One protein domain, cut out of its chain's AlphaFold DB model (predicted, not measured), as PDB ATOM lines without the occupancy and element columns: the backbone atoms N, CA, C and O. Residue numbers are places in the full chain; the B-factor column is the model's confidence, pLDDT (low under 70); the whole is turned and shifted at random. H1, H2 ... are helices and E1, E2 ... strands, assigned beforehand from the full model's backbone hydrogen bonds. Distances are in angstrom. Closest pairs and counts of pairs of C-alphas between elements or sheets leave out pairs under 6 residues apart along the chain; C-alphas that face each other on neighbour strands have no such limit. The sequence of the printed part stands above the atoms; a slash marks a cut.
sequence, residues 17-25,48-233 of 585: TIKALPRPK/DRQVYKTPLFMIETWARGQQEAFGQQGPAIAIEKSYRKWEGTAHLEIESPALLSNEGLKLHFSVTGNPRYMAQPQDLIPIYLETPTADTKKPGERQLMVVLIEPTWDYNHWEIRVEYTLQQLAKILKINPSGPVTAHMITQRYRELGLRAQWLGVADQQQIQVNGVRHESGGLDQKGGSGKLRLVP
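This is residues 17 to 25 and 48 to 233 of the 585 residues of an uncharacterized protein of Micromonospora sp. 15K316 (UniProt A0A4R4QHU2). Two five-strand sheets lie partly face to face as a sandwich, their strands crossed at 44 degrees, and the long helix H1 packs slantwise on E6 of the second sheet. H3 and H4 lie near one end of the sandwich, H2 near the other. The printed part has 195 residues with four named helices and ten named strands, in the order E1 H1 E2 E3 E4 H2 E5 E6 E7 H3 H4 E8 E9 E10; the class is mixed. One sheet runs E1 E2 E7 E4 E3, mixed; the other is branched at E8, its neighbour pairs antiparallel. The whole is compact, with a radius of gyration of the C-alphas of 17.0 A and spans of 50 by 40 by 36 A.

Start at E1, residues 17 to 20, parallel to E2, residues 76 to 82, with N 19 and O 79 at 2.9 A. E2 is antiparallel to E7, residues 157 to 164, with N 78 and O 161 at 2.8 A. E7 is antiparallel to E4, residues 105 to 113, with N 107 and O 162 at 2.8 A. E4 forms a hairpin with E3, residues 90 to 94, with N 91 and O 112 at 2.8 A. In the other sheet, strongly twisted, E8, residues 192 to 205, has E5, residues 125 to 130, on one side, and E9, residues 208 to 218, and E10, residues 228 to 230, on the other; find N 128 and O 196, N 197 and O 217, N 193 and O 229, each at 2.8 A. E5 forms a hairpin with E6, residues 143 to 149, with N 127 and O 147 at 2.9 A. H1, residues 55 to 70, is on this sheet at a height of 8.2 A; its closest C-alpha pair with E6 is Trp 62 and Met 145, 6.7 A. With residues 69 to 70 alone H1 touches H3, residues 166 to 172; C-alphas 69 and 172, the closest, are 6.8 A apart. H4, residues 183 to 189, is close to H3 but not clearly touching, C-alphas 166 and 183 being closest at 6.7 A. H2, residues 115 to 118, only grazes both sheets. Every O i to N i+4 pair is within hydrogen-bond range in H1 and H3, 2 of 3 in H4; H2 is too short for one.

Find C-alpha 17 at (237.019, 155.055, 196.259), where E1 begins. H1 runs 22.6 A from C-alpha 55 at (226.619, 141.361, 182.847). E4 spans 25.7 A, E9 29.0 A and E8 37.8 A, bending by 57 degrees at residue 202. E10 ends at C-alpha 230, (213.236, 160.325, 203.468).

C-alphas 25 and 178 are farthest apart, 56.7 A. Residues 26 to 47 are not printed; the gap is 41.1 A. The link E5 to E6 is long. Confidence is under 70 in 45 residues, among them 133 to 142 and 202 to 212.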
ATOM      1  N   THR A  17     236.020 155.642 195.358       66.38
ATOM      2  CA  THR A  17     237.019 155.055 196.259       66.38
ATOM      3  C   THR A  17     236.552 153.678 196.698       66.38
ATOM      4  O   THR A  17     235.543 153.568 197.392       66.38
ATOM      5  N   ILE A  18     237.286 152.628 196.318       69.00
ATOM      6  CA  ILE A  18     237.020 151.258 196.773       69.00
ATOM      7  C   ILE A  18     238.081 150.856 197.791       69.00
ATOM      8  O   ILE A  18     239.270 150.800 197.473       69.00
ATOM      9  N   LYS A  19     237.646 150.525 199.007       73.06
ATOM     10  CA  LYS A  19     238.512 150.014 200.071       73.06
ATOM     11  C   LYS A  19     238.105 148.590 200.432       73.06
ATOM     12  O   LYS A  19     236.945 148.326 200.734       73.06
ATOM     13  N   ALA A  20     239.062 147.666 200.402       69.75
ATOM     14  CA  ALA A  20     238.861 146.292 200.851       69.75
ATOM     15  C   ALA A  20     239.378 146.132 202.283       69.75
ATOM     16  O   ALA A  20     240.539 146.449 202.550       69.75
ATOM     17  N   LEU A  21     238.542 145.633 203.193       73.38
ATOM     18  CA  LEU A  21     239.014 145.217 204.512       73.38
ATOM     19  C   LEU A  21     239.797 143.889 204.427       73.38
ATOM     20  O   LEU A  21     239.632 143.142 203.453       73.38
ATOM     21  N   PRO A  22     240.666 143.592 205.418       67.19
ATOM     22  CA  PRO A  22     241.416 142.341 205.458       67.19
ATOM     23  C   PRO A  22     240.494 141.128 205.335       67.19
ATOM     24  O   PRO A  22     239.407 141.100 205.914       67.19
ATOM     25  N   ARG A  23     240.945 140.119 204.585       63.28
ATOM     26  CA  ARG A  23     240.199 138.869 204.406       63.28
ATOM     27  C   ARG A  23     240.023 138.145 205.751       63.28
ATOM     28  O   ARG A  23     240.908 138.247 206.609       63.28
ATOM     29  N   PRO A  24     238.916 137.406 205.947       60.03
ATOM     30  CA  PRO A  24     238.770 136.543 207.114       60.03
ATOM     31  C   PRO A  24     239.911 135.514 207.167       60.03
ATOM     32  O   PRO A  24     240.374 135.034 206.136       60.03
ATOM     33  N   LYS A  25     240.391 135.205 208.381       53.78
ATOM     34  CA  LYS A  25     241.514 134.270 208.603       53.78
ATOM     35  C   LYS A  25     241.161 132.816 208.277       53.78
ATOM     36  O   LYS A  25     242.052 132.039 207.960       53.78
ATOM     37  N   ASP A  48     209.004 141.625 182.444       43.25
ATOM     38  CA  ASP A  48     210.262 142.025 183.102       43.25
ATOM     39  C   ASP A  48     211.491 141.270 182.553       43.25
ATOM     40  O   ASP A  48     212.639 141.592 182.859       43.25
ATOM     41  N   ARG A  49     211.264 140.276 181.682       46.06
ATOM     42  CA  ARG A  49     212.297 139.405 181.089       46.06
ATOM     43  C   ARG A  49     213.071 140.040 179.925       46.06
ATOM     44  O   ARG A  49     213.944 139.390 179.357       46.06
ATOM     45  N   GLN A  50     212.764 141.277 179.523       42.59
ATOM     46  CA  GLN A  50     213.192 141.801 178.216       42.59
ATOM     47  C   GLN A  50     214.407 142.747 178.172       42.59
ATOM     48  O   GLN A  50     214.766 143.150 177.065       42.59
ATOM     49  N   VAL A  51     215.106 143.073 179.272       46.69
ATOM     50  CA  VAL A  51     216.126 144.160 179.215       46.69
ATOM     51  C   VAL A  51     217.565 143.793 179.636       46.69
ATOM     52  O   VAL A  51     218.487 144.540 179.313       46.69
ATOM     53  N   TYR A  52     217.848 142.626 180.225       51.25
ATOM     54  CA  TYR A  52     219.183 142.357 180.806       51.25
ATOM     55  C   TYR A  52     219.898 141.162 180.170       51.25
ATOM     56  O   TYR A  52     219.938 140.068 180.725       51.25
ATOM     57  N   LYS A  53     220.467 141.357 178.971       57.97
ATOM     58  CA  LYS A  53     221.015 140.238 178.185       57.97
ATOM     59  C   LYS A  53     222.382 139.718 178.639       57.97
ATOM     60  O   LYS A  53     222.610 138.548 178.399       57.97
ATOM     61  N   THR A  54     223.263 140.514 179.264       63.38
ATOM     62  CA  THR A  54     224.545 140.039 179.843       63.38
ATOM     63  C   THR A  54     225.071 140.986 180.943       63.38
ATOM     64  O   THR A  54     224.746 142.178 180.922       63.38
ATOM     65  N   PRO A  55     225.944 140.513 181.859       65.31
ATOM     66  CA  PRO A  55     226.619 141.361 182.847       65.31
ATOM     67  C   PRO A  55     227.387 142.543 182.237       65.31
ATOM     68  O   PRO A  55     227.283 143.676 182.705       65.31
ATOM     69  N   LEU A  56     228.115 142.297 181.142       67.94
ATOM     70  CA  LEU A  56     228.892 143.327 180.446       67.94
ATOM     71  C   LEU A  56     227.991 144.443 179.899       67.94
ATOM     72  O   LEU A  56     228.295 145.621 180.073       67.94
ATOM     73  N   PHE A  57     226.849 144.079 179.312       71.94
ATOM     74  CA  PHE A  57     225.881 145.046 178.799       71.94
ATOM     75  C   PHE A  57     225.313 145.947 179.907       71.94
ATOM     76  O   PHE A  57     225.070 147.132 179.677       71.94
ATOM     77  N   MET A  58     225.121 145.417 181.119       71.38
ATOM     78  CA  MET A  58     224.670 146.215 182.265       71.38
ATOM     79  C   MET A  58     225.728 147.211 182.733       71.38
ATOM     80  O   MET A  58     225.395 148.372 182.973       71.38
ATOM     81  N   ILE A  59     226.992 146.784 182.806       70.12
ATOM     82  CA  ILE A  59     228.124 147.655 183.150       70.12
ATOM     83  C   ILE A  59     228.232 148.801 182.134       70.12
ATOM     84  O   ILE A  59     228.307 149.967 182.518       70.12
ATOM     85  N   GLU A  60     228.175 148.487 180.838       72.00
ATOM     86  CA  GLU A  60     228.225 149.484 179.764       72.00
ATOM     87  C   GLU A  60     227.021 150.434 179.794       72.00
ATOM     88  O   GLU A  60     227.171 151.649 179.637       72.00
ATOM     89  N   THR A  61     225.820 149.901 180.037       73.06
ATOM     90  CA  THR A  61     224.592 150.700 180.140       73.06
ATOM     91  C   THR A  61     224.651 151.663 181.320       73.06
ATOM     92  O   THR A  61     224.271 152.824 181.170       73.06
ATOM     93  N   TRP A  62     225.164 151.218 182.469       75.12
ATOM     94  CA  TRP A  62     225.369 152.077 183.632       75.12
ATOM     95  C   TRP A  62     226.385 153.180 183.345       75.12
ATOM     96  O   TRP A  62     226.075 154.352 183.555       75.12
ATOM     97  N   ALA A  63     227.554 152.831 182.799       71.06
ATOM     98  CA  ALA A  63     228.603 153.794 182.472       71.06
ATOM     99  C   ALA A  63     228.098 154.886 181.513       71.06
ATOM    100  O   ALA A  63     228.287 156.079 181.763       71.06
ATOM    101  N   ARG A  64     227.374 154.496 180.455       75.44
ATOM    102  CA  ARG A  64     226.746 155.441 179.523       75.44
ATOM    103  C   ARG A  64     225.681 156.301 180.208       75.44
ATOM    104  O   ARG A  64     225.688 157.515 180.035       75.44
ATOM    105  N   GLY A  65     224.800 155.697 181.005       73.88
ATOM    106  CA  GLY A  65     223.752 156.424 181.726       73.88
ATOM    107  C   GLY A  65     224.317 157.464 182.699       73.88
ATOM    108  O   GLY A  65     223.818 158.584 182.759       73.88
ATOM    109  N   GLN A  66     225.403 157.135 183.406       74.50
ATOM    110  CA  GLN A  66     226.127 158.071 184.272       74.50
ATOM    111  C   GLN A  66     226.746 159.221 183.466       74.50
ATOM    112  O   GLN A  66     226.621 160.382 183.857       74.50
ATOM    113  N   GLN A  67     227.352 158.925 182.314       74.06
ATOM    114  CA  GLN A  67     227.928 159.940 181.431       74.06
ATOM    115  C   GLN A  67     226.860 160.894 180.867       74.06
ATOM    116  O   GLN A  67     227.047 162.109 180.885       74.06
ATOM    117  N   GLU A  68     225.720 160.379 180.411       76.62
ATOM    118  CA  GLU A  68     224.594 161.197 179.937       76.62
ATOM    119  C   GLU A  68     224.004 162.053 181.076       76.62
ATOM    120  O   GLU A  68     223.717 163.252 180.920       76.62
ATOM    121  N   ALA A  69     223.867 161.458 182.264       73.94
ATOM    122  CA  ALA A  69     223.293 162.107 183.432       73.94
ATOM    123  C   ALA A  69     224.222 163.146 184.071       73.94
ATOM    124  O   ALA A  69     223.725 164.153 184.561       73.94
ATOM    125  N   PHE A  70     225.544 162.998 184.036       77.94
ATOM    126  CA  PHE A  70     226.436 163.858 184.829       77.94
ATOM    127  C   PHE A  70     227.635 164.433 184.068       77.94
ATOM    128  O   PHE A  70     228.317 165.320 184.581       77.94
ATOM    129  N   GLY A  71     227.876 164.010 182.826       75.31
ATOM    130  CA  GLY A  71     229.046 164.444 182.066       75.31
ATOM    131  C   GLY A  71     230.343 164.039 182.771       75.31
ATOM    132  O   GLY A  71     230.504 162.885 183.156       75.31
ATOM    133  N   GLN A  72     231.267 164.991 182.940       67.81
ATOM    134  CA  GLN A  72     232.574 164.761 183.576       67.81
ATOM    135  C   GLN A  72     232.556 164.877 185.114       67.81
ATOM    136  O   GLN A  72     233.537 164.513 185.750       67.81
ATOM    137  N   GLN A  73     231.469 165.370 185.723       73.25
ATOM    138  CA  GLN A  73     231.363 165.593 187.174       73.25
ATOM    139  C   GLN A  73     230.234 164.742 187.772       73.25
ATOM    140  O   GLN A  73     229.119 165.217 188.015       73.25
ATOM    141  N   GLY A  74     230.529 163.456 187.974       75.75
ATOM    142  CA  GLY A  74     229.630 162.490 188.613       75.75
ATOM    143  C   GLY A  74     229.451 162.712 190.123       75.75
ATOM    144  O   GLY A  74     230.135 163.550 190.715       75.75
ATOM    145  N   PRO A  75     228.519 161.985 190.764       83.62
ATOM    146  CA  PRO A  75     228.428 161.953 192.221       83.62
ATOM    147  C   PRO A  75     229.692 161.336 192.836       83.62
ATOM    148  O   PRO A  75     230.323 160.465 192.233       83.62
ATOM    149  N   ALA A  76     230.043 161.753 194.053       85.00
ATOM    150  CA  ALA A  76     231.116 161.107 194.807       85.00
ATOM    151  C   ALA A  76     230.602 159.781 195.382       85.00
ATOM    152  O   ALA A  76     229.535 159.759 195.998       85.00
ATOM    153  N   ILE A  77     231.338 158.682 195.179       87.06
ATOM    154  CA  ILE A  77     230.940 157.342 195.633       87.06
ATOM    155  C   ILE A  77     232.097 156.707 196.408       87.06
ATOM    156  O   ILE A  77     233.202 156.559 195.898       87.06
ATOM    157  N   ALA A  78     231.848 156.268 197.637       88.00
ATOM    158  CA  ALA A  78     232.798 155.479 198.415       88.00
ATOM    159  C   ALA A  78     232.193 154.114 198.740       88.00
ATOM    160  O   ALA A  78     231.060 154.039 199.211       88.00
ATOM    161  N   ILE A  79     232.952 153.047 198.496       88.25
ATOM    162  CA  ILE A  79     232.541 151.663 198.737       88.25
ATOM    163  C   ILE A  79     233.591 150.996 199.624       88.25
ATOM    164  O   ILE A  79     234.746 150.838 199.223       88.25
ATOM    165  N   GLU A  80     233.190 150.568 200.816       89.12
ATOM    166  CA  GLU A  80     233.986 149.664 201.642       89.12
ATOM    167  C   GLU A  80     233.425 148.246 201.516       89.12
ATOM    168  O   GLU A  80     232.240 148.017 201.753       89.12
ATOM    169  N   LYS A  81     234.267 147.293 201.103       89.00
ATOM    170  CA  LYS A  81     233.887 145.883 200.959       89.00
ATOM    171  C   LYS A  81     234.491 145.039 202.074       89.00
ATOM    172  O   LYS A  81     235.682 145.158 202.386       89.00
ATOM    173  N   SER A  82     233.678 144.164 202.651       86.56
ATOM    174  CA  SER A  82     234.076 143.281 203.744       86.56
ATOM    175  C   SER A  82     233.328 141.948 203.702       86.56
ATOM    176  O   SER A  82     232.416 141.740 202.896       86.56
ATOM    177  N   TYR A  83     233.760 141.022 204.555       84.25
ATOM    178  CA  TYR A  83     233.050 139.777 204.804       84.25
ATOM    179  C   TYR A  83     232.228 139.895 206.089       84.25
ATOM    180  O   TYR A  83     232.747 140.307 207.130       84.25
ATOM    181  N   ARG A  84     230.960 139.481 206.038       81.56
ATOM    182  CA  ARG A  84     230.049 139.429 207.183       81.56
ATOM    183  C   ARG A  84     229.308 138.098 207.183       81.56
ATOM    184  O   ARG A  84     228.634 137.761 206.211       81.56
ATOM    185  N   LYS A  85     229.373 137.353 208.292       77.00
ATOM    186  CA  LYS A  85     228.541 136.152 208.466       77.00
ATOM    187  C   LYS A  85     227.066 136.565 208.386       77.00
ATOM    188  O   LYS A  85     226.624 137.412 209.161       77.00
ATOM    189  N   TRP A  86     226.331 135.988 207.439       76.12
ATOM    190  CA  TRP A  86     224.941 136.335 207.152       76.12
ATOM    191  C   TRP A  86     224.128 135.071 206.880       76.12
ATOM    192  O   TRP A  86     224.492 134.274 206.017       76.12
ATOM    193  N   GLU A  87     223.050 134.880 207.639       70.44
ATOM    194  CA  GLU A  87     222.206 133.678 207.562       70.44
ATOM    195  C   GLU A  87     220.981 133.867 206.657       70.44
ATOM    196  O   GLU A  87     220.447 132.887 206.144       70.44
ATOM    197  N   GLY A  88     220.569 135.116 206.406       70.31
ATOM    198  CA  GLY A  88     219.501 135.436 205.456       70.31
ATOM    199  C   GLY A  88     219.936 135.259 203.998       70.31
ATOM    200  O   GLY A  88     221.073 134.893 203.717       70.31
ATOM    201  N   THR A  89     219.051 135.563 203.047       77.69
ATOM    202  CA  THR A  89     219.368 135.467 201.610       77.69
ATOM    203  C   THR A  89     220.150 136.686 201.118       77.69
ATOM    204  O   THR A  89     221.266 136.558 200.617       77.69
ATOM    205  N   ALA A  90     219.579 137.878 201.287       81.88
ATOM    206  CA  ALA A  90     220.167 139.159 200.919       81.88
ATOM    207  C   ALA A  90     219.408 140.299 201.619       81.88
ATOM    208  O   ALA A  90     218.262 140.119 202.036       81.88
ATOM    209  N   HIS A  91     220.048 141.452 201.797       85.12
ATOM    210  CA  HIS A  91     219.461 142.600 202.482       85.12
ATOM    211  C   HIS A  91     220.090 143.920 202.032       85.12
ATOM    212  O   HIS A  91     221.312 144.012 201.911       85.12
ATOM    213  N   LEU A  92     219.250 144.938 201.825       88.75
ATOM    214  CA  LEU A  92     219.653 146.337 201.720       88.75
ATOM    215  C   LEU A  92     219.178 147.100 202.957       88.75
ATOM    216  O   LEU A  92     218.000 147.039 203.320       88.75
ATOM    217  N   GLU A  93     220.083 147.873 203.547       85.88
ATOM    218  CA  GLU A  93     219.842 148.644 204.761       85.88
ATOM    219  C   GLU A  93     220.256 150.104 204.565       85.88
ATOM    220  O   GLU A  93     221.338 150.392 204.062       85.88
ATOM    221  N   ILE A  94     219.401 151.047 204.967       84.25
ATOM    222  CA  ILE A  94     219.784 152.460 205.050       84.25
ATOM    223  C   ILE A  94     220.443 152.683 206.417       84.25
ATOM    224  O   ILE A  94     219.818 152.459 207.459       84.25
ATOM    225  N   GLU A  95     221.706 153.107 206.409       81.19
ATOM    226  CA  GLU A  95     222.524 153.256 207.620       81.19
ATOM    227  C   GLU A  95     222.310 154.618 208.285       81.19
ATOM    228  O   GLU A  95     222.257 154.714 209.511       81.19
ATOM    229  N   SER A  96     222.116 155.670 207.480       71.88
ATOM    230  CA  SER A  96     221.852 157.030 207.965       71.88
ATOM    231  C   SER A  96     220.677 157.687 207.232       71.88
ATOM    232  O   SER A  96     220.474 157.431 206.044       71.88
ATOM    233  N   PRO A  97     219.907 158.574 207.892       67.88
ATOM    234  CA  PRO A  97     218.840 159.328 207.239       67.88
ATOM    235  C   PRO A  97     219.375 160.166 206.091       67.88
ATOM    236  O   PRO A  97     220.281 160.976 206.269       67.88
ATOM    237  N   ALA A  98     218.738 160.034 204.938       70.56
ATOM    238  CA  ALA A  98     219.053 160.806 203.751       70.56
ATOM    239  C   ALA A  98     218.244 162.115 203.710       70.56
ATOM    240  O   ALA A  98     217.525 162.374 202.744       70.56
ATOM    241  N   LEU A  99     218.323 162.931 204.772       85.31
ATOM    242  CA  LEU A  99     217.683 164.248 204.758       85.31
ATOM    243  C   LEU A  99     218.378 165.138 203.724       85.31
ATOM    244  O   LEU A  99     219.607 165.233 203.692       85.31
ATOM    245  N   LEU A 100     217.589 165.807 202.889       89.38
ATOM    246  CA  LEU A 100     218.119 166.712 201.887       89.38
ATOM    247  C   LEU A 100     218.550 168.020 202.553       89.38
ATOM    248  O   LEU A 100     217.757 168.692 203.211       89.38
ATOM    249  N   SER A 101     219.809 168.391 202.346       89.44
ATOM    250  CA  SER A 101     220.375 169.657 202.807       89.44
ATOM    251  C   SER A 101     220.620 170.600 201.630       89.44
ATOM    252  O   SER A 101     220.520 170.204 200.468       89.44
ATOM    253  N   ASN A 102     221.007 171.845 201.913       86.88
ATOM    254  CA  ASN A 102     221.440 172.768 200.861       86.88
ATOM    255  C   ASN A 102     222.780 172.366 200.216       86.88
ATOM    256  O   ASN A 102     223.064 172.811 199.110       86.88
ATOM    257  N   GLU A 103     223.573 171.505 200.863       87.19
ATOM    258  CA  GLU A 103     224.776 170.906 200.265       87.19
ATOM    259  C   GLU A 103     224.427 169.779 199.279       87.19
ATOM    260  O   GLU A 103     225.243 169.418 198.433       87.19
ATOM    261  N   GLY A 104     223.208 169.236 199.366       90.44
ATOM    262  CA  GLY A 104     222.752 168.102 198.576       90.44
ATOM    263  C   GLY A 104     222.315 166.911 199.426       90.44
ATOM    264  O   GLY A 104     221.937 167.052 200.596       90.44
ATOM    265  N   LEU A 105     222.323 165.734 198.803       91.31
ATOM    266  CA  LEU A 105     221.880 164.465 199.366       91.31
ATOM    267  C   LEU A 105     223.082 163.562 199.626       91.31
ATOM    268  O   LEU A 105     223.762 163.153 198.686       91.31
ATOM    269  N   LYS A 106     223.303 163.220 200.896       92.06
ATOM    270  CA  LYS A 106     224.312 162.245 201.319       92.06
ATOM    271  C   LYS A 106     223.598 160.937 201.650       92.06
ATOM    272  O   LYS A 106     222.820 160.870 202.598       92.06
ATOM    273  N   LEU A 107     223.817 159.921 200.827       90.75
ATOM    274  CA  LEU A 107     223.304 158.573 201.020       90.75
ATOM    275  C   LEU A 107     224.353 157.732 201.726       90.75
ATOM    276  O   LEU A 107     225.523 157.753 201.354       90.75
ATOM    277  N   HIS A 108     223.914 156.951 202.703       91.69
ATOM    278  CA  HIS A 108     224.741 155.960 203.370       91.69
ATOM    279  C   HIS A 108     223.900 154.716 203.616       91.69
ATOM    280  O   HIS A 108     222.907 154.757 204.345       91.69
ATOM    281  N   PHE A 109     224.267 153.633 202.946       91.94
ATOM    282  CA  PHE A 109     223.527 152.382 202.961       91.94
ATOM    283  C   PHE A 109     224.485 151.201 202.869       91.94
ATOM    284  O   PHE A 109     225.631 151.349 202.439       91.94
ATOM    285  N   SER A 110     224.012 150.025 203.256       92.06
ATOM    286  CA  SER A 110     224.750 148.788 203.098       92.06
ATOM    287  C   SER A 110     223.950 147.747 202.337       92.06
ATOM    288  O   SER A 110     222.716 147.752 202.303       92.06
ATOM    289  N   VAL A 111     224.683 146.856 201.681       91.56
ATOM    290  CA  VAL A 111     224.139 145.704 200.978       91.56
ATOM    291  C   VAL A 111     224.869 144.471 201.465       91.56
ATOM    292  O   VAL A 111     226.096 144.438 201.491       91.56
ATOM    293  N   THR A 112     224.114 143.455 201.867       89.50
ATOM    294  CA  THR A 112     224.651 142.173 202.328       89.50
ATOM    295  C   THR A 112     224.005 141.053 201.536       89.50
ATOM    296  O   THR A 112     222.784 140.994 201.432       89.50
ATOM    297  N   GLY A 113     224.811 140.154 200.986       86.38
ATOM    298  CA  GLY A 113     224.350 138.940 200.323       86.38
ATOM    299  C   GLY A 113     224.874 137.709 201.044       86.38
ATOM    300  O   GLY A 113     225.965 137.717 201.609       86.38
ATOM    301  N   ASN A 114     224.123 136.616 201.018       82.44
ATOM    302  CA  ASN A 114     224.688 135.325 201.372       82.44
ATOM    303  C   ASN A 114     225.481 134.792 200.177       82.44
ATOM    304  O   ASN A 114     224.882 134.542 199.124       82.44
ATOM    305  N   PRO A 115     226.801 134.593 200.315       77.44
ATOM    306  CA  PRO A 115     227.642 134.248 199.181       77.44
ATOM    307  C   PRO A 115     227.224 132.916 198.544       77.44
ATOM    308  O   PRO A 115     227.350 132.756 197.332       77.44
ATOM    309  N   ARG A 116     226.606 132.008 199.321       73.69
ATOM    310  CA  ARG A 116     226.065 130.729 198.836       73.69
ATOM    311  C   ARG A 116     225.043 130.887 197.714       73.69
ATOM    312  O   ARG A 116     225.029 130.065 196.803       73.69
ATOM    313  N   TYR A 117     224.205 131.919 197.780       70.69
ATOM    314  CA  TYR A 117     223.082 132.114 196.856       70.69
ATOM    315  C   TYR A 117     223.293 133.287 195.891       70.69
ATOM    316  O   TYR A 117     222.706 133.308 194.811       70.69
ATOM    317  N   MET A 118     224.112 134.259 196.301       75.31
ATOM    318  CA  MET A 118     224.115 135.616 195.746       75.31
ATOM    319  C   MET A 118     225.503 136.126 195.328       75.31
ATOM    320  O   MET A 118     225.653 137.322 195.099       75.31
ATOM    321  N   ALA A 119     226.522 135.261 195.286       76.06
ATOM    322  CA  ALA A 119     227.887 135.630 194.898       76.06
ATOM    323  C   ALA A 119     228.535 134.607 193.950       76.06
ATOM    324  O   ALA A 119     229.703 134.240 194.119       76.06
ATOM    325  N   GLN A 120     227.769 134.104 192.977       74.12
ATOM    326  CA  GLN A 120     228.332 133.273 191.914       74.12
ATOM    327  C   GLN A 120     229.109 134.147 190.916       74.12
ATOM    328  O   GLN A 120     228.829 135.343 190.799       74.12
ATOM    329  N   PRO A 121     230.088 133.586 190.179       71.62
ATOM    330  CA  PRO A 121     230.776 134.332 189.134       71.62
ATOM    331  C   PRO A 121     229.770 134.978 188.177       71.62
ATOM    332  O   PRO A 121     228.871 134.289 187.701       71.62
ATOM    333  N   GLN A 122     229.968 136.265 187.872       71.25
ATOM    334  CA  GLN A 122     229.127 137.075 186.979       71.25
ATOM    335  C   GLN A 122     227.735 137.465 187.512       71.25
ATOM    336  O   GLN A 122     227.005 138.169 186.803       71.25
ATOM    337  N   ASP A 123     227.369 137.070 188.735       77.44
ATOM    338  CA  ASP A 123     226.211 137.661 189.407       77.44
ATOM    339  C   ASP A 123     226.439 139.182 189.551       77.44
ATOM    340  O   ASP A 123     227.573 139.662 189.619       77.44
ATOM    341  N   LEU A 124     225.359 139.961 189.567       84.19
ATOM    342  CA  LEU A 124     225.409 141.419 189.680       84.19
ATOM    343  C   LEU A 124     224.370 141.923 190.673       84.19
ATOM    344  O   LEU A 124     223.274 141.378 190.770       84.19
ATOM    345  N   ILE A 125     224.686 143.020 191.356       87.81
ATOM    346  CA  ILE A 125     223.752 143.717 192.239       87.81
ATOM    347  C   ILE A 125     223.658 145.181 191.800       87.81
ATOM    348  O   ILE A 125     224.399 146.031 192.308       87.81
ATOM    349  N   PRO A 126     222.808 145.511 190.814       87.31
ATOM    350  CA  PRO A 126     222.431 146.891 190.564       87.31
ATOM    351  C   PRO A 126     221.603 147.450 191.724       87.31
ATOM    352  O   PRO A 126     220.691 146.803 192.247       87.31
ATOM    353  N   ILE A 127     221.911 148.690 192.091       89.44
ATOM    354  CA  ILE A 127     221.182 149.447 193.103       89.44
ATOM    355  C   ILE A 127     220.571 150.665 192.439       89.44
ATOM    356  O   ILE A 127     221.279 151.460 191.822       89.44
ATOM    357  N   TYR A 128     219.262 150.819 192.580       87.06
ATOM    358  CA  TYR A 128     218.477 151.851 191.928       87.06
ATOM    359  C   TYR A 128     217.939 152.860 192.929       87.06
ATOM    360  O   TYR A 128     217.434 152.483 193.983       87.06
ATOM    361  N   LEU A 129     218.005 154.134 192.558       86.94
ATOM    362  CA  LEU A 129     217.243 155.211 193.169       86.94
ATOM    363  C   LEU A 129     215.934 155.384 192.396       86.94
ATOM    364  O   LEU A 129     215.948 155.600 191.182       86.94
ATOM    365  N   GLU A 130     214.819 155.308 193.106       84.56
ATOM    366  CA  GLU A 130     213.467 155.254 192.560       84.56
ATOM    367  C   GLU A 130     212.647 156.452 193.023       84.56
ATOM    368  O   GLU A 130     212.741 156.884 194.176       84.56
ATOM    369  N   THR A 131     211.806 156.978 192.135       77.69
ATOM    370  CA  THR A 131     210.878 158.062 192.478       77.69
ATOM    371  C   THR A 131     209.459 157.543 192.703       77.69
ATOM    372  O   THR A 131     209.022 156.676 191.939       77.69
ATOM    373  N   PRO A 132     208.698 158.116 193.654       70.25
ATOM    374  CA  PRO A 132     207.278 157.820 193.791       70.25
ATOM    375  C   PRO A 132     206.503 158.303 192.562       70.25
ATOM    376  O   PRO A 132     206.854 159.310 191.937       70.25
ATOM    377  N   THR A 133     205.445 157.578 192.212       61.47
ATOM    378  CA  THR A 133     204.574 157.859 191.067       61.47
ATOM    379  C   THR A 133     203.124 157.972 191.535       61.47
ATOM    380  O   THR A 133     202.738 157.400 192.554       61.47
ATOM    381  N   ALA A 134     202.315 158.753 190.814       50.91
ATOM    382  CA  ALA A 134     200.890 158.901 191.119       50.91
ATOM    383  C   ALA A 134     200.086 157.629 190.782       50.91
ATOM    384  O   ALA A 134     199.031 157.391 191.365       50.91
ATOM    385  N   ASP A 135     200.590 156.807 189.858       56.12
ATOM    386  CA  ASP A 135     200.038 155.490 189.555       56.12
ATOM    387  C   ASP A 135     200.662 154.446 190.487       56.12
ATOM    388  O   ASP A 135     201.769 153.961 190.254       56.12
ATOM    389  N   THR A 136     199.928 154.060 191.533       48.69
ATOM    390  CA  THR A 136     200.360 153.037 192.498       48.69
ATOM    391  C   THR A 136     200.552 151.650 191.873       48.69
ATOM    392  O   THR A 136     201.035 150.751 192.550       48.69
ATOM    393  N   LYS A 137     200.157 151.437 190.608       47.94
ATOM    394  CA  LYS A 137     200.434 150.204 189.850       47.94
ATOM    395  C   LYS A 137     201.742 150.270 189.056       47.94
ATOM    396  O   LYS A 137     202.135 149.266 188.471       47.94
ATOM    397  N   LYS A 138     202.405 151.431 189.025       51.31
ATOM    398  CA  LYS A 138     203.717 151.652 188.400       51.31
ATOM    399  C   LYS A 138     204.681 152.373 189.352       51.31
ATOM    400  O   LYS A 138     205.212 153.434 188.996       51.31
ATOM    401  N   PRO A 139     204.887 151.870 190.576       48.97
ATOM    402  CA  PRO A 139     205.910 152.426 191.447       48.97
ATOM    403  C   PRO A 139     207.281 152.316 190.763       48.97
ATOM    404  O   PRO A 139     207.573 151.341 190.072       48.97
ATOM    405  N   GLY A 140     208.106 153.360 190.879       51.88
ATOM    406  CA  GLY A 140     209.449 153.346 190.299       51.88
ATOM    407  C   GLY A 140     209.514 153.498 188.774       51.88
ATOM    408  O   GLY A 140     210.488 153.047 188.182       51.88
ATOM    409  N   GLU A 141     208.551 154.173 188.123       53.09
ATOM    410  CA  GLU A 141     208.601 154.503 186.675       53.09
ATOM    411  C   GLU A 141     209.911 155.213 186.261       53.09
ATOM    412  O   GLU A 141     210.303 155.200 185.092       53.09
ATOM    413  N   ARG A 142     210.629 155.814 187.219       65.62
ATOM    414  CA  ARG A 142     211.988 156.328 187.027       65.62
ATOM    415  C   ARG A 142     212.937 155.647 187.997       65.62
ATOM    416  O   ARG A 142     212.788 155.790 189.209       65.62
ATOM    417  N   GLN A 143     213.930 154.971 187.430       72.31
ATOM    418  CA  GLN A 143     215.006 154.316 188.159       72.31
ATOM    419  C   GLN A 143     216.330 154.836 187.631       72.31
ATOM    420  O   GLN A 143     216.581 154.816 186.425       72.31
ATOM    421  N   LEU A 144     217.177 155.306 188.534       77.94
ATOM    422  CA  LEU A 144     218.569 155.583 188.227       77.94
ATOM    423  C   LEU A 144     219.424 154.542 188.924       77.94
ATOM    424  O   LEU A 144     219.385 154.442 190.146       77.94
ATOM    425  N   MET A 145     220.249 153.826 188.171       83.00
ATOM    426  CA  MET A 145     221.250 152.960 188.779       83.00
ATOM    427  C   MET A 145     222.332 153.816 189.454       83.00
ATOM    428  O   MET A 145     223.089 154.532 188.792       83.00
ATOM    429  N   VAL A 146     222.370 153.750 190.783       85.06
ATOM    430  CA  VAL A 146     223.306 154.449 191.672       85.06
ATOM    431  C   VAL A 146     224.678 153.796 191.594       85.06
ATOM    432  O   VAL A 146     225.674 154.469 191.350       85.06
ATOM    433  N   VAL A 147     224.719 152.476 191.767       86.50
ATOM    434  CA  VAL A 147     225.941 151.670 191.770       86.50
ATOM    435  C   VAL A 147     225.624 150.263 191.271       86.50
ATOM    436  O   VAL A 147     224.503 149.776 191.434       86.50
ATOM    437  N   LEU A 148     226.620 149.621 190.666       85.56
ATOM    438  CA  LEU A 148     226.585 148.225 190.257       85.56
ATOM    439  C   LEU A 148     227.692 147.466 190.991       85.56
ATOM    440  O   LEU A 148     228.862 147.836 190.898       85.56
ATOM    441  N   ILE A 149     227.321 146.421 191.727       87.12
ATOM    442  CA  ILE A 149     228.260 145.600 192.499       87.12
ATOM    443  C   ILE A 149     228.420 144.243 191.821       87.12
ATOM    444  O   ILE A 149     227.436 143.636 191.405       87.12
ATOM    445  N   GLU A 150     229.655 143.753 191.773       82.31
ATOM    446  CA  GLU A 150     229.967 142.363 191.447       82.31
ATOM    447  C   GLU A 150     230.293 141.615 192.754       82.31
ATOM    448  O   GLU A 150     231.363 141.836 193.337       82.31
ATOM    449  N   PRO A 151     229.356 140.812 193.290       81.88
ATOM    450  CA  PRO A 151     229.557 140.079 194.526       81.88
ATOM    451  C   PRO A 151     230.570 138.946 194.369       81.88
ATOM    452  O   PRO A 151     230.606 138.266 193.347       81.88
ATOM    453  N   THR A 152     231.373 138.702 195.407       77.81
ATOM    454  CA  THR A 152     232.293 137.557 195.442       77.81
ATOM    455  C   THR A 152     232.148 136.778 196.742       77.81
ATOM    456  O   THR A 152     231.555 137.245 197.711       77.81
ATOM    457  N   TRP A 153     232.693 135.563 196.783       75.38
ATOM    458  CA  TRP A 153     232.666 134.752 198.002       75.38
ATOM    459  C   TRP A 153     233.387 135.429 199.180       75.38
ATOM    460  O   TRP A 153     232.952 135.337 200.325       75.38
ATOM    461  N   ASP A 154     234.476 136.137 198.874       76.31
ATOM    462  CA  ASP A 154     235.369 136.748 199.862       76.31
ATOM    463  C   ASP A 154     234.832 138.092 200.387       76.31
ATOM    464  O   ASP A 154     235.254 138.563 201.444       76.31
ATOM    465  N   TYR A 155     233.904 138.714 199.654       82.94
ATOM    466  CA  TYR A 155     233.273 139.980 200.009       82.94
ATOM    467  C   TYR A 155     231.781 139.875 199.739       82.94
ATOM    468  O   TYR A 155     231.352 139.912 198.590       82.94
ATOM    469  N   ASN A 156     230.997 139.746 200.802       84.81
ATOM    470  CA  ASN A 156     229.548 139.585 200.727       84.81
ATOM    471  C   ASN A 156     228.788 140.742 201.398       84.81
ATOM    472  O   ASN A 156     227.565 140.685 201.533       84.81
ATOM    473  N   HIS A 157     229.514 141.771 201.836       89.62
ATOM    474  CA  HIS A 157     228.986 142.982 202.441       89.62
ATOM    475  C   HIS A 157     229.664 144.221 201.844       89.62
ATOM    476  O   HIS A 157     230.891 144.268 201.709       89.62
ATOM    477  N   TRP A 158     228.859 145.230 201.516       92.06
ATOM    478  CA  TRP A 158     229.306 146.508 200.970       92.06
ATOM    479  C   TRP A 158     228.648 147.653 201.719       92.06
ATOM    480  O   TRP A 158     227.425 147.768 201.715       92.06
ATOM    481  N   GLU A 159     229.461 148.520 202.310       92.75
ATOM    482  CA  GLU A 159     229.026 149.791 202.874       92.75
ATOM    483  C   GLU A 159     229.296 150.897 201.852       92.75
ATOM    484  O   GLU A 159     230.429 151.082 201.398       92.75
ATOM    485  N   ILE A 160     228.246 151.610 201.453       92.69
ATOM    486  CA  ILE A 160     228.265 152.506 200.301       92.69
ATOM    487  C   ILE A 160     227.813 153.894 200.736       92.69
ATOM    488  O   ILE A 160     226.767 154.069 201.367       92.69
ATOM    489  N   ARG A 161     228.613 154.897 200.377       93.19
ATOM    490  CA  ARG A 161     228.322 156.314 200.594       93.19
ATOM    491  C   ARG A 161     228.278 157.023 199.252       93.19
ATOM    492  O   ARG A 161     229.199 156.862 198.457       93.19
ATOM    493  N   VAL A 162     227.214 157.778 198.999       90.94
ATOM    494  CA  VAL A 162     227.019 158.515 197.744       90.94
ATOM    495  C   VAL A 162     226.621 159.946 198.048       90.94
ATOM    496  O   VAL A 162     225.687 160.166 198.815       90.94
ATOM    497  N   GLU A 163     227.281 160.916 197.427       91.56
ATOM    498  CA  GLU A 163     226.951 162.332 197.585       91.56
ATOM    499  C   GLU A 163     226.493 162.935 196.257       91.56
ATOM    500  O   GLU A 163     227.230 162.943 195.268       91.56
ATOM    501  N   TYR A 164     225.264 163.453 196.249       90.50
ATOM    502  CA  TYR A 164     224.689 164.199 195.135       90.50
ATOM    503  C   TYR A 164     224.556 165.669 195.502       90.50
ATOM    504  O   TYR A 164     223.898 166.001 196.487       90.50
ATOM    505  N   THR A 165     225.063 166.560 194.658       91.25
ATOM    506  CA  THR A 165     224.688 167.982 194.704       91.25
ATOM    507  C   THR A 165     223.209 168.169 194.351       91.25
ATOM    508  O   THR A 165     222.583 167.311 193.716       91.25
ATOM    509  N   LEU A 166     222.636 169.323 194.700       91.50
ATOM    510  CA  LEU A 166     221.251 169.652 194.346       91.50
ATOM    511  C   LEU A 166     221.011 169.640 192.829       91.50
ATOM    512  O   LEU A 166     219.987 169.132 192.377       91.50
ATOM    513  N   GLN A 167     221.955 170.143 192.032       89.25
ATOM    514  CA  GLN A 167     221.867 170.142 190.570       89.25
ATOM    515  C   GLN A 167     221.877 168.719 189.999       89.25
ATOM    516  O   GLN A 167     221.053 168.403 189.140       89.25
ATOM    517  N   GLN A 168     222.770 167.852 190.490       87.56
ATOM    518  CA  GLN A 168     222.813 166.444 190.084       87.56
ATOM    519  C   GLN A 168     221.495 165.741 190.428       87.56
ATOM    520  O   GLN A 168     220.917 165.075 189.569       87.56
ATOM    521  N   LEU A 169     220.981 165.951 191.644       88.38
ATOM    522  CA  LEU A 169     219.719 165.366 192.087       88.38
ATOM    523  C   LEU A 169     218.526 165.878 191.258       88.38
ATOM    524  O   LEU A 169     217.712 165.086 190.790       88.38
ATOM    525  N   ALA A 170     218.432 167.184 190.998       87.12
ATOM    526  CA  ALA A 170     217.378 167.745 190.153       87.12
ATOM    527  C   ALA A 170     217.408 167.179 188.728       87.12
ATOM    528  O   ALA A 170     216.353 166.851 188.183       87.12
ATOM    529  N   LYS A 171     218.601 166.997 188.143       84.62
ATOM    530  CA  LYS A 171     218.755 166.428 186.799       84.62
ATOM    531  C   LYS A 171     218.213 164.999 186.723       84.62
ATOM    532  O   LYS A 171     217.430 164.699 185.822       84.62
ATOM    533  N   ILE A 172     218.555 164.139 187.682       80.88
ATOM    534  CA  ILE A 172     218.079 162.743 187.684       80.88
ATOM    535  C   ILE A 172     216.596 162.622 188.028       80.88
ATOM    536  O   ILE A 172     215.899 161.774 187.474       80.88
ATOM    537  N   LEU A 173     216.079 163.532 188.854       80.94
ATOM    538  CA  LEU A 173     214.651 163.629 189.153       80.94
ATOM    539  C   LEU A 173     213.853 164.323 188.029       80.94
ATOM    540  O   LEU A 173     212.624 164.402 188.100       80.94
ATOM    541  N   LYS A 174     214.529 164.795 186.969       79.56
ATOM    542  CA  LYS A 174     213.975 165.598 185.862       79.56
ATOM    543  C   LYS A 174     213.158 166.794 186.361       79.56
ATOM    544  O   LYS A 174     212.048 167.062 185.890       79.56
ATOM    545  N   ILE A 175     213.700 167.487 187.354       80.56
ATOM    546  CA  ILE A 175     213.209 168.779 187.818       80.56
ATOM    547  C   ILE A 175     213.890 169.832 186.948       80.56
ATOM    548  O   ILE A 175     215.114 169.935 186.955       80.56
ATOM    549  N   ASN A 176     213.095 170.593 186.197       80.00
ATOM    550  CA  ASN A 176     213.574 171.671 185.334       80.00
ATOM    551  C   ASN A 176     213.373 173.003 186.065       80.00
ATOM    552  O   ASN A 176     212.274 173.560 186.006       80.00
ATOM    553  N   PRO A 177     214.370 173.494 186.816       74.50
ATOM    554  CA  PRO A 177     214.226 174.737 187.551       74.50
ATOM    555  C   PRO A 177     214.278 175.935 186.590       74.50
ATOM    556  O   PRO A 177     215.031 175.938 185.618       74.50
ATOM    557  N   SER A 178     213.525 176.991 186.892       75.06
ATOM    558  CA  SER A 178     213.660 178.298 186.229       75.06
ATOM    559  C   SER A 178     214.805 179.152 186.807       75.06
ATOM    560  O   SER A 178     215.067 180.241 186.305       75.06
ATOM    561  N   GLY A 179     215.496 178.668 187.849       82.88
ATOM    562  CA  GLY A 179     216.578 179.354 188.565       82.88
ATOM    563  C   GLY A 179     217.497 178.383 189.329       82.88
ATOM    564  O   GLY A 179     217.516 177.191 189.015       82.88
ATOM    565  N   PRO A 180     218.279 178.848 190.325       86.38
ATOM    566  CA  PRO A 180     219.119 177.972 191.143       86.38
ATOM    567  C   PRO A 180     218.296 176.883 191.841       86.38
ATOM    568  O   PRO A 180     217.275 177.172 192.465       86.38
ATOM    569  N   VAL A 181     218.744 175.627 191.757       88.38
ATOM    570  CA  VAL A 181     218.082 174.513 192.449       88.38
ATOM    571  C   VAL A 181     218.251 174.684 193.954       88.38
ATOM    572  O   VAL A 181     219.372 174.809 194.442       88.38
ATOM    573  N   THR A 182     217.145 174.625 194.690       89.62
ATOM    574  CA  THR A 182     217.151 174.593 196.156       89.62
ATOM    575  C   THR A 182     216.633 173.254 196.671       89.62
ATOM    576  O   THR A 182     215.859 172.569 195.995       89.62
ATOM    577  N   ALA A 183     217.006 172.893 197.901       89.06
ATOM    578  CA  ALA A 183     216.461 171.711 198.565       89.06
ATOM    579  C   ALA A 183     214.925 171.776 198.673       89.06
ATOM    580  O   ALA A 183     214.240 170.762 198.522       89.06
ATOM    581  N   HIS A 184     214.366 172.978 198.851       86.75
ATOM    582  CA  HIS A 184     212.921 173.178 198.919       86.75
ATOM    583  C   HIS A 184     212.220 172.802 197.608       86.75
ATOM    584  O   HIS A 184     211.231 172.082 197.641       86.75
ATOM    585  N   MET A 185     212.766 173.193 196.453       86.38
ATOM    586  CA  MET A 185     212.188 172.838 195.146       86.38
ATOM    587  C   MET A 185     212.114 171.324 194.925       86.38
ATOM    588  O   MET A 185     211.143 170.818 194.368       86.38
ATOM    589  N   ILE A 186     213.137 170.587 195.368       86.44
ATOM    590  CA  ILE A 186     213.145 169.124 195.278       86.44
ATOM    591  C   ILE A 186     212.121 168.532 196.248       86.44
ATOM    592  O   ILE A 186     211.324 167.685 195.857       86.44
ATOM    593  N   THR A 187     212.106 169.010 197.491       85.81
ATOM    594  CA  THR A 187     211.270 168.453 198.569       85.81
ATOM    595  C   THR A 187     209.796 168.837 198.494       85.81
ATOM    596  O   THR A 187     208.964 168.127 199.058       85.81
ATOM    597  N   GLN A 188     209.450 169.898 197.758       80.06
ATOM    598  CA  GLN A 188     208.072 170.195 197.357       80.06
ATOM    599  C   GLN A 188     207.494 169.077 196.482       80.06
ATOM    600  O   GLN A 188     206.346 168.692 196.674       80.06
ATOM    601  N   ARG A 189     208.299 168.527 195.562       77.06
ATOM    602  CA  ARG A 189     207.861 167.501 194.606       77.06
ATOM    603  C   ARG A 189     208.090 166.071 195.095       77.06
ATOM    604  O   ARG A 189     207.297 165.182 194.803       77.06
ATOM    605  N   TYR A 190     209.188 165.841 195.808       81.12
ATOM    606  CA  TYR A 190     209.602 164.530 196.292       81.12
ATOM    607  C   TYR A 190     209.954 164.626 197.772       81.12
ATOM    608  O   TYR A 190     211.020 165.108 198.140       81.12
ATOM    609  N   ARG A 191     209.068 164.150 198.648       81.06
ATOM    610  CA  ARG A 191     209.372 164.051 200.088       81.06
ATOM    611  C   ARG A 191     210.144 162.773 200.428       81.06
ATOM    612  O   ARG A 191     210.817 162.713 201.455       81.06
ATOM    613  N   GLU A 192     210.061 161.771 199.558       81.75
ATOM    614  CA  GLU A 192     210.691 160.463 199.703       81.75
ATOM    615  C   GLU A 192     211.132 159.892 198.351       81.75
ATOM    616  O   GLU A 192     210.591 160.257 197.305       81.75
ATOM    617  N   LEU A 193     212.117 158.998 198.403       85.19
ATOM    618  CA  LEU A 193     212.647 158.198 197.300       85.19
ATOM    619  C   LEU A 193     212.808 156.743 197.775       85.19
ATOM    620  O   LEU A 193     212.780 156.470 198.977       85.19
ATOM    621  N   GLY A 194     212.988 155.807 196.849       84.88
ATOM    622  CA  GLY A 194     213.313 154.410 197.153       84.88
ATOM    623  C   GLY A 194     214.738 154.074 196.753       84.88
ATOM    624  O   GLY A 194     215.209 154.532 195.721       84.88
ATOM    625  N   LEU A 195     215.419 153.261 197.548       88.88
ATOM    626  CA  LEU A 195     216.666 152.609 197.186       88.88
ATOM    627  C   LEU A 195     216.411 151.108 197.104       88.88
ATOM    628  O   LEU A 195     216.088 150.489 198.119       88.88
ATOM    629  N   ARG A 196     216.546 150.532 195.912       87.38
ATOM    630  CA  ARG A 196     216.280 149.114 195.654       87.38
ATOM    631  C   ARG A 196     217.531 148.426 195.140       87.38
ATOM    632  O   ARG A 196     218.092 148.846 194.137       87.38
ATOM    633  N   ALA A 197     217.942 147.352 195.796       88.50
ATOM    634  CA  ALA A 197     218.938 146.428 195.279       88.50
ATOM    635  C   ALA A 197     218.236 145.240 194.622       88.50
ATOM    636  O   ALA A 197     217.335 144.641 195.214       88.50
ATOM    637  N   GLN A 198     218.667 144.887 193.415       86.12
ATOM    638  CA  GLN A 198     218.229 143.675 192.728       86.12
ATOM    639  C   GLN A 198     219.427 142.743 192.585       86.12
ATOM    640  O   GLN A 198     220.440 143.142 192.029       86.12
ATOM    641  N   TRP A 199     219.321 141.511 193.068       82.69
ATOM    642  CA  TRP A 199     220.333 140.486 192.846       82.69
ATOM    643  C   TRP A 199     220.010 139.762 191.558       82.69
ATOM    644  O   TRP A 199     218.984 139.088 191.443       82.69
ATOM    645  N   LEU A 200     220.903 139.918 190.597       81.00
ATOM    646  CA  LEU A 200     220.817 139.299 189.298       81.00
ATOM    647  C   LEU A 200     221.774 138.128 189.255       81.00
ATOM    648  O   LEU A 200     222.969 138.288 189.499       81.00
ATOM    649  N   GLY A 201     221.236 136.962 188.934       71.31
ATOM    650  CA  GLY A 201     222.039 135.773 188.756       71.31
ATOM    651  C   GLY A 201     222.064 135.305 187.317       71.31
ATOM    652  O   GLY A 201     221.071 135.452 186.600       71.31
ATOM    653  N   VAL A 202     223.175 134.691 186.916       65.31
ATOM    654  CA  VAL A 202     223.266 134.075 185.589       65.31
ATOM    655  C   VAL A 202     222.298 132.896 185.510       65.31
ATOM    656  O   VAL A 202     222.344 131.976 186.335       65.31
ATOM    657  N   ALA A 203     221.417 132.934 184.516       59.03
ATOM    658  CA  ALA A 203     220.577 131.827 184.099       59.03
ATOM    659  C   ALA A 203     221.008 131.388 182.693       59.03
ATOM    660  O   ALA A 203     221.064 132.200 181.767       59.03
ATOM    661  N   ASP A 204     221.300 130.095 182.530       55.28
ATOM    662  CA  ASP A 204     221.508 129.502 181.209       55.28
ATOM    663  C   ASP A 204     220.140 129.242 180.574       55.28
ATOM    664  O   ASP A 204     219.497 128.223 180.833       55.28
ATOM    665  N   GLN A 205     219.685 130.163 179.727       51.75
ATOM    666  CA  GLN A 205     218.526 129.933 178.871       51.75
ATOM    667  C   GLN A 205     219.003 129.735 177.438       51.75
ATOM    668  O   GLN A 205     219.545 130.647 176.824       51.75
ATOM    669  N   GLN A 206     218.796 128.532 176.890       50.44
ATOM    670  CA  GLN A 206     219.042 128.242 175.470       50.44
ATOM    671  C   GLN A 206     220.461 128.634 174.991       50.44
ATOM    672  O   GLN A 206     220.621 129.169 173.900       50.44
ATOM    673  N   GLN A 207     221.491 128.370 175.810       49.59
ATOM    674  CA  GLN A 207     222.904 128.720 175.552       49.59
ATOM    675  C   GLN A 207     223.225 130.230 175.515       49.59
ATOM    676  O   GLN A 207     224.312 130.619 175.089       49.59
ATOM    677  N   ILE A 208     222.317 131.085 175.994       50.25
ATOM    678  CA  ILE A 208     222.559 132.512 176.214       50.25
ATOM    679  C   ILE A 208     222.576 132.758 177.725       50.25
ATOM    680  O   ILE A 208     221.603 132.463 178.420       50.25
ATOM    681  N   GLN A 209     223.681 133.306 178.233       53.19
ATOM    682  CA  GLN A 209     223.797 133.728 179.630       53.19
ATOM    683  C   GLN A 209     222.997 135.013 179.838       53.19
ATOM    684  O   GLN A 209     223.463 136.088 179.470       53.19
ATOM    685  N   VAL A 210     221.798 134.898 180.408       60.16
ATOM    686  CA  VAL A 210     220.921 136.035 180.724       60.16
ATOM    687  C   VAL A 210     220.918 136.251 182.233       60.16
ATOM    688  O   VAL A 210     220.929 135.293 183.003       60.16
ATOM    689  N   ASN A 211     220.877 137.509 182.667       63.53
ATOM    690  CA  ASN A 211     220.759 137.841 184.081       63.53
ATOM    691  C   ASN A 211     219.278 137.884 184.486       63.53
ATOM    692  O   ASN A 211     218.538 138.766 184.050       63.53
ATOM    693  N   GLY A 212     218.849 136.930 185.316       65.38
ATOM    694  CA  GLY A 212     217.508 136.886 185.906       65.38
ATOM    695  C   GLY A 212     217.493 137.454 187.326       65.38
ATOM    696  O   GLY A 212     218.455 137.272 188.074       65.38
ATOM    697  N   VAL A 213     216.408 138.130 187.717       72.50
ATOM    698  CA  VAL A 213     216.228 138.618 189.096       72.50
ATOM    699  C   VAL A 213     216.017 137.423 190.028       72.50
ATOM    700  O   VAL A 213     215.008 136.731 189.925       72.50
ATOM    701  N   ARG A 214     216.962 137.187 190.945       70.19
ATOM    702  CA  ARG A 214     216.871 136.148 191.988       70.19
ATOM    703  C   ARG A 214     216.278 136.677 193.291       70.19
ATOM    704  O   ARG A 214     215.663 135.926 194.044       70.19
ATOM    705  N   HIS A 215     216.504 137.954 193.592       76.75
ATOM    706  CA  HIS A 215     216.023 138.588 194.816       76.75
ATOM    707  C   HIS A 215     215.973 140.108 194.673       76.75
ATOM    708  O   HIS A 215     216.777 140.695 193.950       76.75
ATOM    709  N   GLU A 216     215.080 140.747 195.424       82.06
ATOM    710  CA  GLU A 216     215.009 142.200 195.552       82.06
ATOM    711  C   GLU A 216     214.956 142.592 197.028       82.06
ATOM    712  O   GLU A 216     214.306 141.933 197.842       82.06
ATOM    713  N   SER A 217     215.637 143.680 197.376       82.81
ATOM    714  CA  SER A 217     215.591 144.254 198.715       82.81
ATOM    715  C   SER A 217     215.565 145.773 198.640       82.81
ATOM    716  O   SER A 217     216.330 146.381 197.893       82.81
ATOM    717  N   GLY A 218     214.708 146.390 199.446       81.44
ATOM    718  CA  GLY A 218     214.504 147.834 199.437       81.44
ATOM    719  C   GLY A 218     213.467 148.304 198.411       81.44
ATOM    720  O   GLY A 218     212.783 147.490 197.800       81.44
ATOM    721  N   GLY A 219     213.362 149.619 198.222       78.38
ATOM    722  CA  GLY A 219     212.402 150.262 197.317       78.38
ATOM    723  C   GLY A 219     211.234 150.951 198.032       78.38
ATOM    724  O   GLY A 219     211.080 150.878 199.253       78.38
ATOM    725  N   LEU A 220     210.407 151.664 197.263       72.25
ATOM    726  CA  LEU A 220     209.275 152.442 197.802       72.25
ATOM    727  C   LEU A 220     208.137 151.571 198.354       72.25
ATOM    728  O   LEU A 220     207.482 151.963 199.322       72.25
ATOM    729  N   ASP A 221     207.939 150.375 197.803       66.06
ATOM    730  CA  ASP A 221     206.843 149.483 198.211       66.06
ATOM    731  C   ASP A 221     207.281 148.400 199.199       66.06
ATOM    732  O   ASP A 221     206.476 147.565 199.623       66.06
ATOM    733  N   GLN A 222     208.558 148.396 199.588       62.75
ATOM    734  CA  GLN A 222     209.095 147.349 200.439       62.75
ATOM    735  C   GLN A 222     208.449 147.395 201.828       62.75
ATOM    736  O   GLN A 222     208.479 148.411 202.539       62.75
ATOM    737  N   LYS A 223     207.858 146.264 202.232       50.41
ATOM    738  CA  LYS A 223     207.277 146.090 203.571       50.41
ATOM    739  C   LYS A 223     208.369 146.298 204.630       50.41
ATOM    740  O   LYS A 223     209.481 145.799 204.483       50.41
ATOM    741  N   GLY A 224     208.055 147.050 205.685       53.25
ATOM    742  CA  GLY A 224     209.020 147.427 206.729       53.25
ATOM    743  C   GLY A 224     209.905 148.631 206.379       53.25
ATOM    744  O   GLY A 224     210.675 149.079 207.218       53.25
ATOM    745  N   GLY A 225     209.780 149.189 205.170       61.78
ATOM    746  CA  GLY A 225     210.439 150.438 204.795       61.78
ATOM    747  C   GLY A 225     211.946 150.335 204.559       61.78
ATOM    748  O   GLY A 225     212.602 151.374 204.473       61.78
ATOM    749  N   SER A 226     212.511 149.127 204.427       67.19
ATOM    750  CA  SER A 226     213.902 149.005 203.987       67.19
ATOM    751  C   SER A 226     214.062 149.680 202.622       67.19
ATOM    752  O   SER A 226     213.171 149.633 201.778       67.19
ATOM    753  N   GLY A 227     215.160 150.415 202.437       76.31
ATOM    754  CA  GLY A 227     215.387 151.209 201.231       76.31
ATOM    755  C   GLY A 227     214.581 152.510 201.113       76.31
ATOM    756  O   GLY A 227     214.862 153.280 200.202       76.31
ATOM    757  N   LYS A 228     213.631 152.831 202.002       79.62
ATOM    758  CA  LYS A 228     212.945 154.135 201.948       79.62
ATOM    759  C   LYS A 228     213.888 155.264 202.359       79.62
ATOM    760  O   LYS A 228     214.409 155.292 203.472       79.62
ATOM    761  N   LEU A 229     214.071 156.228 201.463       82.88
ATOM    762  CA  LEU A 229     214.897 157.411 201.663       82.88
ATOM    763  C   LEU A 229     214.000 158.619 201.896       82.88
ATOM    764  O   LEU A 229     213.286 159.067 200.999       82.88
ATOM    765  N   ARG A 230     214.048 159.170 203.103       82.62
ATOM    766  CA  ARG A 230     213.236 160.325 203.468       82.62
ATOM    767  C   ARG A 230     214.032 161.618 203.293       82.62
ATOM    768  O   ARG A 230     215.016 161.808 203.996       82.62
ATOM    769  N   LEU A 231     213.569 162.516 202.417       86.12
ATOM    770  CA  LEU A 231     214.268 163.773 202.102       86.12
ATOM    771  C   LEU A 231     213.968 164.905 203.095       86.12
ATOM    772  O   LEU A 231     214.752 165.841 203.211       86.12
ATOM    773  N   VAL A 232     212.855 164.828 203.829       84.62
ATOM    774  CA  VAL A 232     212.463 165.799 204.870       84.62
ATOM    775  C   VAL A 232     211.960 165.081 206.115       84.62
ATOM    776  O   VAL A 232     211.354 164.026 205.974       84.62
ATOM    777  N   PRO A 233     212.112 165.621 207.333       83.56
ATOM    778  CA  PRO A 233     211.525 164.992 208.512       83.56
ATOM    779  C   PRO A 233     210.027 164.698 208.340       83.56
ATOM    780  O   PRO A 233     209.308 165.398 207.617       83.56
TER     781      PRO A 233